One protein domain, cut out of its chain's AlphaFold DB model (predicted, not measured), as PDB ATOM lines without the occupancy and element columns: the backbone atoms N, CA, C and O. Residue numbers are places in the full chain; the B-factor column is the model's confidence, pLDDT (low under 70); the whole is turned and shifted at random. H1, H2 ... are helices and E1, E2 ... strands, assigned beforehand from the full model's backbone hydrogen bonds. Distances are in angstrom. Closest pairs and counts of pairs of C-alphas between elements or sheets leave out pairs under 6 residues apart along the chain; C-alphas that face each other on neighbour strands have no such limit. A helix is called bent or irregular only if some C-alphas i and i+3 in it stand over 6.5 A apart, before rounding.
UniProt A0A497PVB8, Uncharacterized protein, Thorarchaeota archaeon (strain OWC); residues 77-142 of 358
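Overview. This is residues 77 to 142 of the 358 residues of an uncharacterized protein of Thorarchaeota archaeon (strain OWC) (UniProt A0A497PVB8). A narrow sheet of three strands, E1, E3 and E2, has one helix, H1, over one face and the other face bare. The long loop of residues 118 to 134 lies beyond one end of the strands, and residues 77 to 87 loop at the other end. The printed part has 66 residues, with E1, H1, E2 and E3 along the chain; the sheet order is E1, E3, E2, antiparallel throughout. The class is mixed, helices and strands, with under half of the residues in named elements. The whole is compact, radius of gyration of the C-alphas 12.0 A, yet elongated, spanning 36 by 19 by 16 A.

Arrangement. The inner strand E3, residues 135 to 141, is antiparallel to the edge strand E1, residues 88 to 94, at 149 degrees; N 90 and O 139 are 2.8 A apart, within hydrogen-bond range. On E3's other side the edge strand E2, residues 114 to 117, is antiparallel at 163 degrees, with N 136 and O 116 at 2.8 A; E2 and E3 are a hairpin. H1, residues 96 to 106, is on the sheet at a height of 10.1 A, over E1. It runs along the strands, but only just, at 28 degrees to E1 on the local plane. The closest C-alphas of H1 and E3, Glu 96 and Lys 135, are 7.3 A apart. E1, H1 and E2 form a split strand-helix-strand unit, two strands running the same way with E3 between them, and its crossover is right-handed. Every O i to N i+4 pair in H1 is within hydrogen-bond range.

Along the chain. E1 begins at C-alpha 88 (199.685, 139.454, 168.017) and is 18.5 A long. H1 is 15.0 A long and neither bent nor irregular, but only just: C-alphas 103 and 106 are 6.0 A apart. E2 is 10.6 A long, and E3, 17.7 A, ends at C-alpha 141 (196.174, 141.868, 171.710).

Size, cuts and confidence. The C-alphas farthest apart, Glu 83 and Gly 120, are 36.7 A apart. The E2 to E3 link is long, 17 residues, and within it residues 123 to 124 pair antiparallel with 131 to 132. The printed part has no cut, and no printed residue is under 70 in pLDDT.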
ATOM      1  N   CYS A  77     195.342 146.533 168.322       95.94
ATOM      2  CA  CYS A  77     195.141 145.879 169.611       95.94
ATOM      3  C   CYS A  77     193.689 146.087 170.050       95.94
ATOM      4  O   CYS A  77     193.297 147.230 170.275       95.94
ATOM      5  N   ALA A  78     192.932 145.007 170.239       96.00
ATOM      6  CA  ALA A  78     191.517 145.030 170.612       96.00
ATOM      7  C   ALA A  78     191.243 145.920 171.842       96.00
ATOM      8  O   ALA A  78     190.342 146.752 171.834       96.00
ATOM      9  N   ARG A  79     192.100 145.845 172.869       95.31
ATOM     10  CA  ARG A  79     191.953 146.636 174.103       95.31
ATOM     11  C   ARG A  79     192.310 148.121 173.951       95.31
ATOM     12  O   ARG A  79     191.741 148.957 174.637       95.31
ATOM     13  N   HIS A  80     193.275 148.463 173.092       93.94
ATOM     14  CA  HIS A  80     193.671 149.864 172.872       93.94
ATOM     15  C   HIS A  80     192.912 150.538 171.721       93.94
ATOM     16  O   HIS A  80     193.031 151.749 171.562       93.94
ATOM     17  N   ASN A  81     192.250 149.753 170.869       93.62
ATOM     18  CA  ASN A  81     191.627 150.181 169.619       93.62
ATOM     19  C   ASN A  81     192.535 151.056 168.723       93.62
ATOM     20  O   ASN A  81     192.097 152.006 168.082       93.62
ATOM     21  N   ARG A  82     193.841 150.756 168.700       92.75
ATOM     22  CA  ARG A  82     194.833 151.411 167.832       92.75
ATOM     23  C   ARG A  82     195.979 150.470 167.486       92.75
ATOM     24  O   ARG A  82     196.177 149.434 168.131       92.75
ATOM     25  N   GLU A  83     196.755 150.858 166.484       90.50
ATOM     26  CA  GLU A  83     197.945 150.132 166.050       90.50
ATOM     27  C   GLU A  83     199.008 150.061 167.148       90.50
ATOM     28  O   GLU A  83     199.310 151.035 167.845       90.50
ATOM     29  N   ARG A  84     199.583 148.870 167.312       88.06
ATOM     30  CA  ARG A  84     200.636 148.586 168.287       88.06
ATOM     31  C   ARG A  84     201.591 147.561 167.683       88.06
ATOM     32  O   ARG A  84     201.174 146.478 167.279       88.06
ATOM     33  N   GLY A  85     202.882 147.889 167.637       82.19
ATOM     34  CA  GLY A  85     203.888 147.036 166.988       82.19
ATOM     35  C   GLY A  85     204.135 145.688 167.681       82.19
ATOM     36  O   GLY A  85     204.739 144.803 167.090       82.19
ATOM     37  N   ASP A  86     203.687 145.529 168.928       85.62
ATOM     38  CA  ASP A  86     203.743 144.293 169.717       85.62
ATOM     39  C   ASP A  86     202.417 143.503 169.710       85.62
ATOM     40  O   ASP A  86     202.283 142.507 170.417       85.62
ATOM     41  N   THR A  87     201.421 143.918 168.918       92.06
ATOM     42  CA  THR A  87     200.156 143.185 168.774       92.06
ATOM     43  C   THR A  87     200.355 141.848 168.065       92.06
ATOM     44  O   THR A  87     201.035 141.749 167.040       92.06
ATOM     45  N   ARG A  88     199.710 140.806 168.591       91.69
ATOM     46  CA  ARG A  88     199.685 139.454 168.017       91.69
ATOM     47  C   ARG A  88     198.398 138.730 168.394       91.69
ATOM     48  O   ARG A  88     197.666 139.186 169.268       91.69
ATOM     49  N   ILE A  89     198.131 137.612 167.725       94.31
ATOM     50  CA  ILE A  89     196.997 136.747 168.055       94.31
ATOM     51  C   ILE A  89     197.249 136.129 169.432       94.31
ATOM     52  O   ILE A  89     198.286 135.500 169.662       94.31
ATOM     53  N   ARG A  90     196.317 136.337 170.361       97.19
ATOM     54  CA  ARG A  90     196.333 135.781 171.716       97.19
ATOM     55  C   ARG A  90     195.133 134.884 171.908       97.19
ATOM     56  O   ARG A  90     194.033 135.255 171.522       97.19
ATOM     57  N   THR A  91     195.369 133.734 172.528       98.00
ATOM     58  CA  THR A  91     194.339 132.731 172.796       98.00
ATOM     59  C   THR A  91     193.911 132.787 174.257       98.00
ATOM     60  O   THR A  91     194.766 132.848 175.150       98.00
ATOM     61  N   TYR A  92     192.602 132.733 174.488       98.25
ATOM     62  CA  TYR A  92     191.982 132.652 175.807       98.25
ATOM     63  C   TYR A  92     190.922 131.550 175.808       98.25
ATOM     64  O   TYR A  92     190.141 131.433 174.865       98.25
ATOM     65  N   PHE A  93     190.889 130.751 176.871       98.38
ATOM     66  CA  PHE A  93     189.863 129.732 177.085       98.38
ATOM     67  C   PHE A  93     188.851 130.279 178.083       98.38
ATOM     68  O   PHE A  93     189.149 130.393 179.272       98.38
ATOM     69  N   LEU A  94     187.685 130.685 177.591       98.56
ATOM     70  CA  LEU A  94     186.690 131.410 178.378       98.56
ATOM     71  C   LEU A  94     185.343 130.696 178.292       98.56
ATOM     72  O   LEU A  94     185.032 130.041 177.296       98.56
ATOM     73  N   CYS A  95     184.537 130.823 179.346       98.50
ATOM     74  CA  CYS A  95     183.113 130.527 179.231       98.50
ATOM     75  C   CYS A  95     182.415 131.676 178.488       98.50
ATOM     76  O   CYS A  95     182.958 132.780 178.400       98.50
ATOM     77  N   GLU A  96     181.208 131.430 177.981       98.25
ATOM     78  CA  GLU A  96     180.477 132.405 177.163       98.25
ATOM     79  C   GLU A  96     180.232 133.738 177.890       98.25
ATOM     80  O   GLU A  96     180.389 134.807 177.306       98.25
ATOM     81  N   ASN A  97     179.907 133.697 179.185       98.38
ATOM     82  CA  ASN A  97     179.687 134.921 179.961       98.38
ATOM     83  C   ASN A  97     180.978 135.739 180.076       98.38
ATOM     84  O   ASN A  97     180.973 136.940 179.827       98.38
ATOM     85  N   CYS A  98     182.103 135.086 180.385       98.31
ATOM     86  CA  CYS A  98     183.388 135.769 180.493       98.31
ATOM     87  C   CYS A  98     183.875 136.314 179.144       98.31
ATOM     88  O   CYS A  98     184.515 137.359 179.131       98.31
ATOM     89  N   SER A  99     183.590 135.649 178.017       98.19
ATOM     90  CA  SER A  99     183.953 136.195 176.704       98.19
ATOM     91  C   SER A  99     183.162 137.463 176.385       98.19
ATOM     92  O   SER A  99     183.755 138.437 175.936       98.19
ATOM     93  N   LYS A 100     181.855 137.489 176.692       98.06
ATOM     94  CA  LYS A 100     181.021 138.695 176.545       98.06
ATOM     95  C   LYS A 100     181.557 139.841 177.400       98.06
ATOM     96  O   LYS A 100     181.786 140.926 176.877       98.06
ATOM     97  N   SER A 101     181.889 139.578 178.668       97.12
ATOM     98  CA  SER A 101     182.518 140.586 179.533       97.12
ATOM     99  C   SER A 101     183.858 141.079 178.982       97.12
ATOM    100  O   SER A 101     184.141 142.270 179.060       97.12
ATOM    101  N   PHE A 102     184.685 140.203 178.395       97.56
ATOM    102  CA  PHE A 102     185.932 140.622 177.740       97.56
ATOM    103  C   PHE A 102     185.652 141.619 176.615       97.56
ATOM    104  O   PHE A 102     186.276 142.678 176.577       97.56
ATOM    105  N   GLU A 103     184.719 141.295 175.721       97.12
ATOM    106  CA  GLU A 103     184.342 142.150 174.595       97.12
ATOM    107  C   GLU A 103     183.827 143.511 175.069       97.12
ATOM    108  O   GLU A 103     184.376 144.544 174.682       97.12
ATOM    109  N   GLU A 104     182.827 143.503 175.946       95.88
ATOM    110  CA  GLU A 104     182.098 144.695 176.380       95.88
ATOM    111  C   GLU A 104     182.933 145.591 177.301       95.88
ATOM    112  O   GLU A 104     182.927 146.811 177.153       95.88
ATOM    113  N   GLN A 105     183.674 145.000 178.243       95.25
ATOM    114  CA  GLN A 105     184.299 145.750 179.338       95.25
ATOM    115  C   GLN A 105     185.784 146.020 179.118       95.25
ATOM    116  O   GLN A 105     186.302 146.991 179.652       95.25
ATOM    117  N   ALA A 106     186.502 145.189 178.355       95.69
ATOM    118  CA  ALA A 106     187.943 145.368 178.166       95.69
ATOM    119  C   ALA A 106     188.337 145.637 176.714       95.69
ATOM    120  O   ALA A 106     189.265 146.406 176.467       95.69
ATOM    121  N   LEU A 107     187.683 145.002 175.745       96.50
ATOM    122  CA  LEU A 107     188.157 144.938 174.363       96.50
ATOM    123  C   LEU A 107     187.431 145.903 173.417       96.50
ATOM    124  O   LEU A 107     187.486 145.705 172.209       96.50
ATOM    125  N   ASN A 108     186.783 146.948 173.937       94.56
ATOM    126  CA  ASN A 108     186.076 147.969 173.147       94.56
ATOM    127  C   ASN A 108     185.082 147.368 172.136       94.56
ATOM    128  O   ASN A 108     185.019 147.801 170.985       94.56
ATOM    129  N   ASN A 109     184.339 146.339 172.545       95.81
ATOM    130  CA  ASN A 109     183.407 145.573 171.713       95.81
ATOM    131  C   ASN A 109     184.056 144.850 170.514       95.81
ATOM    132  O   ASN A 109     183.363 144.441 169.581       95.81
ATOM    133  N   ALA A 110     185.382 144.675 170.509       95.62
ATOM    134  CA  ALA A 110     186.067 143.930 169.461       95.62
ATOM    135  C   ALA A 110     185.716 142.439 169.541       95.62
ATOM    136  O   ALA A 110     186.053 141.750 170.509       95.62
ATOM    137  N   ARG A 111     185.094 141.924 168.479       96.38
ATOM    138  CA  ARG A 111     184.785 140.497 168.330       96.38
ATOM    139  C   ARG A 111     186.064 139.657 168.204       96.38
ATOM    140  O   ARG A 111     187.072 140.150 167.685       96.38
ATOM    141  N   PRO A 112     186.042 138.391 168.656       97.06
ATOM    142  CA  PRO A 112     187.137 137.464 168.413       97.06
ATOM    143  C   PRO A 112     187.334 137.264 166.907       97.06
ATOM    144  O   PRO A 112     186.374 137.165 166.148       97.06
ATOM    145  N   ILE A 113     188.591 137.172 166.469       95.50
ATOM    146  CA  ILE A 113     188.929 136.833 165.075       95.50
ATOM    147  C   ILE A 113     188.753 135.339 164.789       95.50
ATOM    148  O   ILE A 113     188.725 134.918 163.637       95.50
ATOM    149  N   TYR A 114     188.684 134.539 165.851       96.62
ATOM    150  CA  TYR A 114     188.435 133.112 165.803       96.62
ATOM    151  C   TYR A 114     187.803 132.678 167.121       96.62
ATOM    152  O   TYR A 114     188.286 133.049 168.197       96.62
ATOM    153  N   GLU A 115     186.762 131.860 167.033       97.69
ATOM    154  CA  GLU A 115     186.210 131.141 168.169       97.69
ATOM    155  C   GLU A 115     185.897 129.692 167.794       97.69
ATOM    156  O   GLU A 115     185.486 129.405 166.670       97.69
ATOM    157  N   THR A 116     186.090 128.767 168.731       98.00
ATOM    158  CA  THR A 116     185.641 127.376 168.579       98.00
ATOM    159  C   THR A 116     185.296 126.769 169.929       98.00
ATOM    160  O   THR A 116     185.914 127.101 170.943       98.00
ATOM    161  N   VAL A 117     184.312 125.877 169.959       97.62
ATOM    162  CA  VAL A 117     183.941 125.144 171.174       97.62
ATOM    163  C   VAL A 117     185.038 124.135 171.507       97.62
ATOM    164  O   VAL A 117     185.536 123.441 170.625       97.62
ATOM    165  N   LEU A 118     185.427 124.051 172.781       96.31
ATOM    166  CA  LEU A 118     186.343 123.009 173.235       96.31
ATOM    167  C   LEU A 118     185.580 121.717 173.534       96.31
ATOM    168  O   LEU A 118     184.783 121.666 174.470       96.31
ATOM    169  N   GLU A 119     185.849 120.665 172.771       96.31
ATOM    170  CA  GLU A 119     185.299 119.335 173.033       96.31
ATOM    171  C   GLU A 119     185.909 118.706 174.300       96.31
ATOM    172  O   GLU A 119     187.053 118.986 174.659       96.31
ATOM    173  N   GLY A 120     185.143 117.849 174.984       93.00
ATOM    174  CA  GLY A 120     185.620 117.095 176.155       93.00
ATOM    175  C   GLY A 120     185.598 117.848 177.492       93.00
ATOM    176  O   GLY A 120     186.264 117.421 178.432       93.00
ATOM    177  N   GLY A 121     184.854 118.958 177.586       89.56
ATOM    178  CA  GLY A 121     184.674 119.708 178.834       89.56
ATOM    179  C   GLY A 121     183.956 118.916 179.944       89.56
ATOM    180  O   GLY A 121     183.453 117.817 179.701       89.56
ATOM    181  N   PRO A 122     183.863 119.471 181.169       96.81
ATOM    182  CA  PRO A 122     184.145 120.864 181.537       96.81
ATOM    183  C   PRO A 122     185.629 121.169 181.816       96.81
ATOM    184  O   PRO A 122     186.366 120.335 182.336       96.81
ATOM    185  N   PHE A 123     186.041 122.413 181.551       98.25
ATOM    186  CA  PHE A 123     187.400 122.935 181.771       98.25
ATOM    187  C   PHE A 123     187.381 124.219 182.611       98.25
ATOM    188  O   PHE A 123     186.328 124.838 182.769       98.25
ATOM    189  N   PHE A 124     188.531 124.656 183.129       98.44
ATOM    190  CA  PHE A 124     188.622 125.867 183.952       98.44
ATOM    191  C   PHE A 124     188.693 127.133 183.094       98.44
ATOM    192  O   PHE A 124     189.600 127.305 182.278       98.44
ATOM    193  N   CYS A 125     187.722 128.030 183.273       98.56
ATOM    194  CA  CYS A 125     187.694 129.323 182.593       98.56
ATOM    195  C   CYS A 125     188.882 130.194 183.029       98.56
ATOM    196  O   CYS A 125     189.043 130.465 184.215       98.56
ATOM    197  N   ALA A 126     189.655 130.730 182.082       97.75
ATOM    198  CA  ALA A 126     190.843 131.538 182.372       97.75
ATOM    199  C   ALA A 126     190.553 132.894 183.051       97.75
ATOM    200  O   ALA A 126     191.499 133.577 183.446       97.75
ATOM    201  N   HIS A 127     189.281 133.299 183.155       97.69
ATOM    202  CA  HIS A 127     188.857 134.515 183.851       97.69
ATOM    203  C   HIS A 127     188.209 134.209 185.205       97.69
ATOM    204  O   HIS A 127     188.797 134.536 186.224       97.69
ATOM    205  N   CYS A 128     187.038 133.561 185.238       97.75
ATOM    206  CA  CYS A 128     186.330 133.308 186.503       97.75
ATOM    207  C   CYS A 128     186.872 132.109 187.298       97.75
ATOM    208  O   CYS A 128     186.472 131.916 188.444       97.75
ATOM    209  N   ASN A 129     187.764 131.307 186.703       98.06
ATOM    210  CA  ASN A 129     188.360 130.104 187.295       98.06
ATOM    211  C   ASN A 129     187.354 128.985 187.654       98.06
ATOM    212  O   ASN A 129     187.658 128.083 188.424       98.06
ATOM    213  N   GLU A 130     186.150 129.001 187.077       98.12
ATOM    214  CA  GLU A 130     185.136 127.955 187.288       98.12
ATOM    215  C   GLU A 130     185.205 126.868 186.204       98.12
ATOM    216  O   GLU A 130     185.515 127.159 185.042       98.12
ATOM    217  N   LYS A 131     184.856 125.623 186.565       98.00
ATOM    218  CA  LYS A 131     184.702 124.512 185.610       98.00
ATOM    219  C   LYS A 131     183.429 124.683 184.783       98.00
ATOM    220  O   LYS A 131     182.329 124.540 185.311       98.00
ATOM    221  N   LYS A 132     183.566 124.952 183.484       98.19
ATOM    222  CA  LYS A 132     182.447 125.180 182.555       98.19
ATOM    223  C   LYS A 132     182.718 124.571 181.182       98.19
ATOM    224  O   LYS A 132     183.845 124.192 180.865       98.19
ATOM    225  N   GLN A 133     181.683 124.518 180.345       98.19
ATOM    226  CA  GLN A 133     181.883 124.388 178.907       98.19
ATOM    227  C   GLN A 133     182.560 125.665 178.401       98.19
ATOM    228  O   GLN A 133     182.054 126.770 178.613       98.19
ATOM    229  N   LEU A 134     183.724 125.515 177.773       98.44
ATOM    230  CA  LEU A 134     184.514 126.643 177.289       98.44
ATOM    231  C   LEU A 134     184.523 126.689 175.766       98.44
ATOM    232  O   LEU A 134     184.324 125.676 175.084       98.44
ATOM    233  N   LYS A 135     184.838 127.872 175.251       98.38
ATOM    234  CA  LYS A 135     185.342 128.049 173.895       98.38
ATOM    235  C   LYS A 135     186.777 128.570 173.949       98.38
ATOM    236  O   LYS A 135     187.199 129.214 174.915       98.38
ATOM    237  N   MET A 136     187.530 128.286 172.898       98.44
ATOM    238  CA  MET A 136     188.781 128.962 172.603       98.44
ATOM    239  C   MET A 136     188.462 130.222 171.808       98.44
ATOM    240  O   MET A 136     187.875 130.123 170.738       98.44
ATOM    241  N   TYR A 137     188.885 131.377 172.307       98.44
ATOM    242  CA  TYR A 137     188.730 132.668 171.647       98.44
ATOM    243  C   TYR A 137     190.091 133.261 171.312       98.44
ATOM    244  O   TYR A 137     191.038 133.153 172.100       98.44
ATOM    245  N   GLN A 138     190.183 133.922 170.162       97.94
ATOM    246  CA  GLN A 138     191.392 134.610 169.741       97.94
ATOM    247  C   GLN A 138     191.126 136.070 169.393       97.94
ATOM    248  O   GLN A 138     190.202 136.382 168.650       97.94
ATOM    249  N   TRP A 139     191.995 136.959 169.876       97.25
ATOM    250  CA  TRP A 139     191.990 138.387 169.545       97.25
ATOM    251  C   TRP A 139     193.396 138.869 169.205       97.25
ATOM    252  O   TRP A 139     194.393 138.319 169.681       97.25
ATOM    253  N   TYR A 140     193.482 139.960 168.449       95.88
ATOM    254  CA  TYR A 140     194.709 140.739 168.340       95.88
ATOM    255  C   TYR A 140     194.913 141.566 169.610       95.88
ATOM    256  O   TYR A 140     194.203 142.537 169.853       95.88
ATOM    257  N   VAL A 141     195.890 141.194 170.436       96.62
ATOM    258  CA  VAL A 141     196.174 141.868 171.710       96.62
ATOM    259  C   VAL A 141     197.681 142.102 171.840       96.62
ATOM    260  O   VAL A 141     198.488 141.214 171.560       96.62
ATOM    261  N   CYS A 142     198.071 143.317 172.232       94.25
ATOM    262  CA  CYS A 142     199.469 143.672 172.491       94.25
ATOM    263  C   CYS A 142     199.968 143.086 173.821       94.25
ATOM    264  O   CYS A 142     199.172 142.651 174.653       94.25
TER     265      CYS A 142